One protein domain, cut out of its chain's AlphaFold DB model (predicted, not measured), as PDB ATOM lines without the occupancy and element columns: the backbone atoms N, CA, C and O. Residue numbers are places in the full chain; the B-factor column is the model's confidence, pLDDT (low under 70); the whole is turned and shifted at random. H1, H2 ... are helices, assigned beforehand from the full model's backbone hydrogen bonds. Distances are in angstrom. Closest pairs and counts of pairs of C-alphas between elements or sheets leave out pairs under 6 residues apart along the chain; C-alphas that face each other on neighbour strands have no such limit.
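Overview. This is residues 2 to 52 of the 351 residues of a protein of Alphaproteobacteria bacterium (UniProt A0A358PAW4). Three short helices, H1, H2 and H3, form a small triangle, each set at a wide angle to the others, with unnamed stretches at both ends of the printed part. The triangle is loosely joined, with few close C-alpha pairs between helices. The 51 printed residues have three named helices and no named strand; the class is all helix. The whole is compact, with a radius of gyration of the C-alphas of 9.8 A, and spans 24 by 22 by 17 A.

Arrangement. H1, residues 7 to 17, touches H2, residues 23 to 30, at a steep tilt of 52 degrees, the same way; their closest C-alphas, of Leu 17 and Ala 29, are 5.9 A apart. H1 and H3, residues 35 to 44, only just touch, with 3 pairs of C-alphas within 8 A, the closest those of Met 13 and Ile 42 at 7.6 A; they run opposite ways at a steep tilt of 50 degrees. H2 and H3 are close but not clearly touching, about perpendicular at 86 degrees; their closest C-alphas, of Val 30 and Leu 38, are 7.8 A apart. In H1, H2 and H3 every O i to N i+4 pair is within hydrogen-bond range.

Along the chain. H1 begins at C-alpha 7 (-30.537, -34.128, 6.611) and is 15.2 A long. H2 is 10.4 A long. H3, 14.4 A long, ends at C-alpha 44 (-43.730, -31.871, 19.347).

Size, cuts and confidence. The C-alphas of Asp 7 and Asp 34, the two farthest apart, are 25.4 A apart. The printed part has no cut, both links between helices are tight, and no printed residue is under 70 in pLDDT.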
ATOM      1  N   PRO A   2     -30.090 -31.534  21.154       92.94
ATOM      2  CA  PRO A   2     -30.584 -31.740  19.792       92.94
ATOM      3  C   PRO A   2     -29.728 -32.747  19.004       92.94
ATOM      4  O   PRO A   2     -28.515 -32.798  19.202       92.94
ATOM      5  N   HIS A   3     -30.328 -33.511  18.086       93.25
ATOM      6  CA  HIS A   3     -29.612 -34.433  17.199       93.25
ATOM      7  C   HIS A   3     -29.822 -34.102  15.712       93.25
ATOM      8  O   HIS A   3     -30.927 -33.768  15.283       93.25
ATOM      9  N   PHE A   4     -28.765 -34.256  14.905       91.75
ATOM     10  CA  PHE A   4     -28.697 -33.744  13.526       91.75
ATOM     11  C   PHE A   4     -28.276 -34.789  12.471       91.75
ATOM     12  O   PHE A   4     -27.952 -34.425  11.344       91.75
ATOM     13  N   GLY A   5     -28.267 -36.083  12.806       84.06
ATOM     14  CA  GLY A   5     -27.646 -37.129  11.970       84.06
ATOM     15  C   GLY A   5     -28.318 -37.461  10.630       84.06
ATOM     16  O   GLY A   5     -27.733 -38.197   9.846       84.06
ATOM     17  N   LEU A   6     -29.514 -36.940  10.332       88.06
ATOM     18  CA  LEU A   6     -30.166 -37.097   9.021       88.06
ATOM     19  C   LEU A   6     -30.601 -35.741   8.484       88.06
ATOM     20  O   LEU A   6     -31.252 -34.992   9.203       88.06
ATOM     21  N   ASP A   7     -30.341 -35.460   7.207       88.94
ATOM     22  CA  ASP A   7     -30.537 -34.128   6.611       88.94
ATOM     23  C   ASP A   7     -31.943 -33.544   6.799       88.94
ATOM     24  O   ASP A   7     -32.100 -32.357   7.082       88.94
ATOM     25  N   HIS A   8     -32.987 -34.363   6.655       88.88
ATOM     26  CA  HIS A   8     -34.366 -33.907   6.839       88.88
ATOM     27  C   HIS A   8     -34.707 -33.639   8.316       88.88
ATOM     28  O   HIS A   8     -35.462 -32.712   8.597       88.88
ATOM     29  N   LEU A   9     -34.137 -34.400   9.261       92.38
ATOM     30  CA  LEU A   9     -34.288 -34.139  10.699       92.38
ATOM     31  C   LEU A   9     -33.442 -32.939  11.133       92.38
ATOM     32  O   LEU A   9     -33.912 -32.124  11.918       92.38
ATOM     33  N   ARG A  10     -32.234 -32.797  10.572       94.44
ATOM     34  CA  ARG A  10     -31.335 -31.663  10.793       94.44
ATOM     35  C   ARG A  10     -32.012 -30.355  10.418       94.44
ATOM     36  O   ARG A  10     -32.028 -29.455  11.242       94.44
ATOM     37  N   ARG A  11     -32.595 -30.262   9.216       95.31
ATOM     38  CA  ARG A  11     -33.312 -29.053   8.773       95.31
ATOM     39  C   ARG A  11     -34.421 -28.666   9.749       95.31
ATOM     40  O   ARG A  11     -34.382 -27.576  10.293       95.31
ATOM     41  N   ARG A  12     -35.306 -29.610  10.085       96.69
ATOM     42  CA  ARG A  12     -36.407 -29.376  11.039       96.69
ATOM     43  C   ARG A  12     -35.918 -28.965  12.432       96.69
ATOM     44  O   ARG A  12     -36.563 -28.155  13.083       96.69
ATOM     45  N   MET A  13     -34.793 -29.516  12.894       97.81
ATOM     46  CA  MET A  13     -34.193 -29.129  14.173       97.81
ATOM     47  C   MET A  13     -33.605 -27.713  14.130       97.81
ATOM     48  O   MET A  13     -33.766 -26.958  15.081       97.81
ATOM     49  N   LEU A  14     -32.926 -27.345  13.042       97.81
ATOM     50  CA  LEU A  14     -32.395 -25.992  12.858       97.81
ATOM     51  C   LEU A  14     -33.524 -24.960  12.765       97.81
ATOM     52  O   LEU A  14     -33.422 -23.905  13.385       97.81
ATOM     53  N   ASP A  15     -34.620 -25.306  12.085       97.75
ATOM     54  CA  ASP A  15     -35.833 -24.487  12.033       97.75
ATOM     55  C   ASP A  15     -36.449 -24.324  13.433       97.75
ATOM     56  O   ASP A  15     -36.785 -23.213  13.829       97.75
ATOM     57  N   LEU A  16     -36.548 -25.396  14.228       97.81
ATOM     58  CA  LEU A  16     -37.034 -25.315  15.613       97.81
ATOM     59  C   LEU A  16     -36.167 -24.379  16.470       97.81
ATOM     60  O   LEU A  16     -36.683 -23.555  17.220       97.81
ATOM     61  N   LEU A  17     -34.845 -24.506  16.355       98.00
ATOM     62  CA  LEU A  17     -33.891 -23.719  17.135       98.00
ATOM     63  C   LEU A  17     -33.710 -22.290  16.608       98.00
ATOM     64  O   LEU A  17     -33.120 -21.472  17.312       98.00
ATOM     65  N   GLN A  18     -34.181 -21.994  15.390       97.81
ATOM     66  CA  GLN A  18     -33.886 -20.757  14.658       97.81
ATOM     67  C   GLN A  18     -32.369 -20.499  14.601       97.81
ATOM     68  O   GLN A  18     -31.884 -19.424  14.963       97.81
ATOM     69  N   ALA A  19     -31.614 -21.531  14.214       97.69
ATOM     70  CA  ALA A  19     -30.156 -21.551  14.267       97.69
ATOM     71  C   ALA A  19     -29.525 -21.969  12.934       97.69
ATOM     72  O   ALA A  19     -30.094 -22.740  12.162       97.69
ATOM     73  N   ASP A  20     -28.294 -21.517  12.713       96.81
ATOM     74  CA  ASP A  20     -27.473 -21.960  11.587       96.81
ATOM     75  C   ASP A  20     -26.846 -23.328  11.871       96.81
ATOM     76  O   ASP A  20     -26.644 -23.720  13.021       96.81
ATOM     77  N   ALA A  21     -26.451 -24.040  10.813       94.94
ATOM     78  CA  ALA A  21     -25.814 -25.355  10.891       94.94
ATOM     79  C   ALA A  21     -24.343 -25.302  11.370       94.94
ATOM     80  O   ALA A  21     -23.451 -25.838  10.714       94.94
ATOM     81  N   ASN A  22     -24.072 -24.647  12.501       95.25
ATOM     82  CA  ASN A  22     -22.765 -24.619  13.151       95.25
ATOM     83  C   ASN A  22     -22.892 -24.649  14.681       95.25
ATOM     84  O   ASN A  22     -23.896 -24.218  15.251       95.25
ATOM     85  N   THR A  23     -21.850 -25.158  15.339       93.06
ATOM     86  CA  THR A  23     -21.837 -25.414  16.784       93.06
ATOM     87  C   THR A  23     -22.134 -24.168  17.615       93.06
ATOM     88  O   THR A  23     -22.920 -24.251  18.555       93.06
ATOM     89  N   ASP A  24     -21.568 -23.013  17.260       96.81
ATOM     90  CA  ASP A  24     -21.720 -21.784  18.043       96.81
ATOM     91  C   ASP A  24     -23.146 -21.224  17.972       96.81
ATOM     92  O   ASP A  24     -23.707 -20.819  18.992       96.81
ATOM     93  N   SER A  25     -23.747 -21.213  16.777       97.56
ATOM     94  CA  SER A  25     -25.129 -20.767  16.563       97.56
ATOM     95  C   SER A  25     -26.113 -21.680  17.300       97.56
ATOM     96  O   SER A  25     -26.951 -21.203  18.067       97.56
ATOM     97  N   ILE A  26     -25.929 -23.000  17.180       97.44
ATOM     98  CA  ILE A  26     -26.737 -24.002  17.888       97.44
ATOM     99  C   ILE A  26     -26.592 -23.851  19.405       97.44
ATOM    100  O   ILE A  26     -27.597 -23.841  20.111       97.44
ATOM    101  N   ALA A  27     -25.370 -23.701  19.925       95.81
ATOM    102  CA  ALA A  27     -25.135 -23.546  21.359       95.81
ATOM    103  C   ALA A  27     -25.821 -22.289  21.913       95.81
ATOM    104  O   ALA A  27     -26.498 -22.359  22.938       95.81
ATOM    105  N   LYS A  28     -25.716 -21.155  21.204       97.69
ATOM    106  CA  LYS A  28     -26.404 -19.906  21.571       97.69
ATOM    107  C   LYS A  28     -27.924 -20.035  21.519       97.69
ATOM    108  O   LYS A  28     -28.597 -19.413  22.333       97.69
ATOM    109  N   ALA A  29     -28.466 -20.792  20.566       98.00
ATOM    110  CA  ALA A  29     -29.899 -21.039  20.476       98.00
ATOM    111  C   ALA A  29     -30.381 -21.917  21.635       98.00
ATOM    112  O   ALA A  29     -31.301 -21.524  22.343       98.00
ATOM    113  N   VAL A  30     -29.712 -23.048  21.882       97.25
ATOM    114  CA  VAL A  30     -30.037 -23.987  22.969       97.25
ATOM    115  C   VAL A  30     -29.946 -23.318  24.342       97.25
ATOM    116  O   VAL A  30     -30.815 -23.550  25.174       97.25
ATOM    117  N   ALA A  31     -28.962 -22.443  24.572       96.56
ATOM    118  CA  ALA A  31     -28.778 -21.746  25.850       96.56
ATOM    119  C   ALA A  31     -29.940 -20.810  26.249       96.56
ATOM    120  O   ALA A  31     -29.967 -20.330  27.379       96.56
ATOM    121  N   LYS A  32     -30.878 -20.525  25.337       97.25
ATOM    122  CA  LYS A  32     -32.072 -19.706  25.607       97.25
ATOM    123  C   LYS A  32     -33.251 -20.509  26.153       97.25
ATOM    124  O   LYS A  32     -34.254 -19.906  26.519       97.25
ATOM    125  N   TRP A  33     -33.159 -21.834  26.148       98.38
ATOM    126  CA  TRP A  33     -34.250 -22.715  26.542       98.38
ATOM    127  C   TRP A  33     -34.046 -23.270  27.947       98.38
ATOM    128  O   TRP A  33     -32.920 -23.585  28.338       98.38
ATOM    129  N   ASP A  34     -35.153 -23.481  28.656       97.81
ATOM    130  CA  ASP A  34     -35.187 -24.502  29.696       97.81
ATOM    131  C   ASP A  34     -35.008 -25.895  29.061       97.81
ATOM    132  O   ASP A  34     -35.442 -26.156  27.933       97.81
ATOM    133  N   ALA A  35     -34.317 -26.795  29.761       96.00
ATOM    134  CA  ALA A  35     -33.941 -28.088  29.204       96.00
ATOM    135  C   ALA A  35     -35.147 -29.011  28.962       96.00
ATOM    136  O   ALA A  35     -35.157 -29.733  27.957       96.00
ATOM    137  N   LEU A  36     -36.150 -28.973  29.846       96.50
ATOM    138  CA  LEU A  36     -37.373 -29.758  29.711       96.50
ATOM    139  C   LEU A  36     -38.276 -29.158  28.630       96.50
ATOM    140  O   LEU A  36     -38.790 -29.898  27.791       96.50
ATOM    141  N   ASP A  37     -38.399 -27.830  28.584       98.12
ATOM    142  CA  ASP A  37     -39.164 -27.148  27.532       98.12
ATOM    143  C   ASP A  37     -38.596 -27.443  26.138       98.12
ATOM    144  O   ASP A  37     -39.348 -27.742  25.208       98.12
ATOM    145  N   LEU A  38     -37.266 -27.440  25.985       98.25
ATOM    146  CA  LEU A  38     -36.634 -27.808  24.718       98.25
ATOM    147  C   LEU A  38     -36.868 -29.279  24.361       98.25
ATOM    148  O   LEU A  38     -37.095 -29.594  23.196       98.25
ATOM    149  N   GLU A  39     -36.794 -30.197  25.328       97.38
ATOM    150  CA  GLU A  39     -37.092 -31.611  25.082       97.38
ATOM    151  C   GLU A  39     -38.539 -31.816  24.613       97.38
ATOM    152  O   GLU A  39     -38.770 -32.556  23.653       97.38
ATOM    153  N   ASN A  40     -39.494 -31.120  25.234       97.62
ATOM    154  CA  ASN A  40     -40.899 -31.148  24.835       97.62
ATOM    155  C   ASN A  40     -41.093 -30.566  23.427       97.62
ATOM    156  O   ASN A  40     -41.704 -31.211  22.578       97.62
ATOM    157  N   ALA A  41     -40.483 -29.415  23.129       98.12
ATOM    158  CA  ALA A  41     -40.549 -28.802  21.802       98.12
ATOM    159  C   ALA A  41     -39.923 -29.694  20.707       98.12
ATOM    160  O   ALA A  41     -40.422 -29.768  19.583       98.12
ATOM    161  N   ILE A  42     -38.845 -30.420  21.029       97.56
ATOM    162  CA  ILE A  42     -38.213 -31.415  20.145       97.56
ATOM    163  C   ILE A  42     -39.167 -32.578  19.837       97.56
ATOM    164  O   ILE A  42     -39.227 -33.033  18.687       97.56
ATOM    165  N   ASP A  43     -39.898 -33.058  20.845       96.19
ATOM    166  CA  ASP A  43     -40.895 -34.120  20.693       96.19
ATOM    167  C   ASP A  43     -42.082 -33.663  19.834       96.19
ATOM    168  O   ASP A  43     -42.422 -34.324  18.847       96.19
ATOM    169  N   GLU A  44     -42.645 -32.488  20.125       96.75
ATOM    170  CA  GLU A  44     -43.730 -31.871  19.347       96.75
ATOM    171  C   GLU A  44     -43.329 -31.668  17.883       96.75
ATOM    172  O   GLU A  44     -44.055 -32.035  16.953       96.75
ATOM    173  N   ALA A  45     -42.108 -31.181  17.654       96.31
ATOM    174  CA  ALA A  45     -41.531 -31.052  16.326       96.31
ATOM    175  C   ALA A  45     -41.156 -32.408  15.700       96.31
ATOM    176  O   ALA A  45     -40.651 -32.444  14.577       96.31
ATOM    177  N   ARG A  46     -41.393 -33.548  16.360       94.31
ATOM    178  CA  ARG A  46     -41.083 -34.913  15.895       94.31
ATOM    179  C   ARG A  46     -39.665 -35.048  15.333       94.31
ATOM    180  O   ARG A  46     -39.460 -35.721  14.313       94.31
ATOM    181  N   VAL A  47     -38.703 -34.378  15.956       96.19
ATOM    182  CA  VAL A  47     -37.266 -34.531  15.689       96.19
ATOM    183  C   VAL A  47     -36.637 -35.369  16.805       96.19
ATOM    184  O   VAL A  47     -37.353 -35.977  17.599       96.19
ATOM    185  N   CYS A  48     -35.315 -35.533  16.799       95.94
ATOM    186  CA  CYS A  48     -34.625 -36.366  17.780       95.94
ATOM    187  C   CYS A  48     -33.790 -35.490  18.714       95.94
ATOM    188  O   CYS A  48     -33.018 -34.646  18.262       95.94
ATOM    189  N   GLY A  49     -33.909 -35.740  20.009       96.31
ATOM    190  CA  GLY A  49     -33.108 -35.131  21.057       96.31
ATOM    191  C   GLY A  49     -33.599 -35.600  22.420       96.31
ATOM    192  O   GLY A  49     -34.547 -36.380  22.500       96.31
ATOM    193  N   GLY A  50     -32.935 -35.136  23.468       95.31
ATOM    194  CA  GLY A  50     -33.327 -35.424  24.845       95.31
ATOM    195  C   GLY A  50     -32.599 -34.532  25.839       95.31
ATOM    196  O   GLY A  50     -31.529 -33.990  25.525       95.31
ATOM    197  N   MET A  51     -33.186 -34.346  27.012       95.75
ATOM    198  CA  MET A  51     -32.527 -33.709  28.148       95.75
ATOM    199  C   MET A  51     -31.569 -34.711  28.802       95.75
ATOM    200  O   MET A  51     -31.902 -35.882  28.976       95.75
ATOM    201  N   ILE A  52     -30.366 -34.249  29.147       95.19
ATOM    202  CA  ILE A  52     -29.400 -35.071  29.881       95.19
ATOM    203  C   ILE A  52     -29.971 -35.329  31.271       95.19
ATOM    204  O   ILE A  52     -30.383 -34.386  31.941       95.19
TER     205      ILE A  52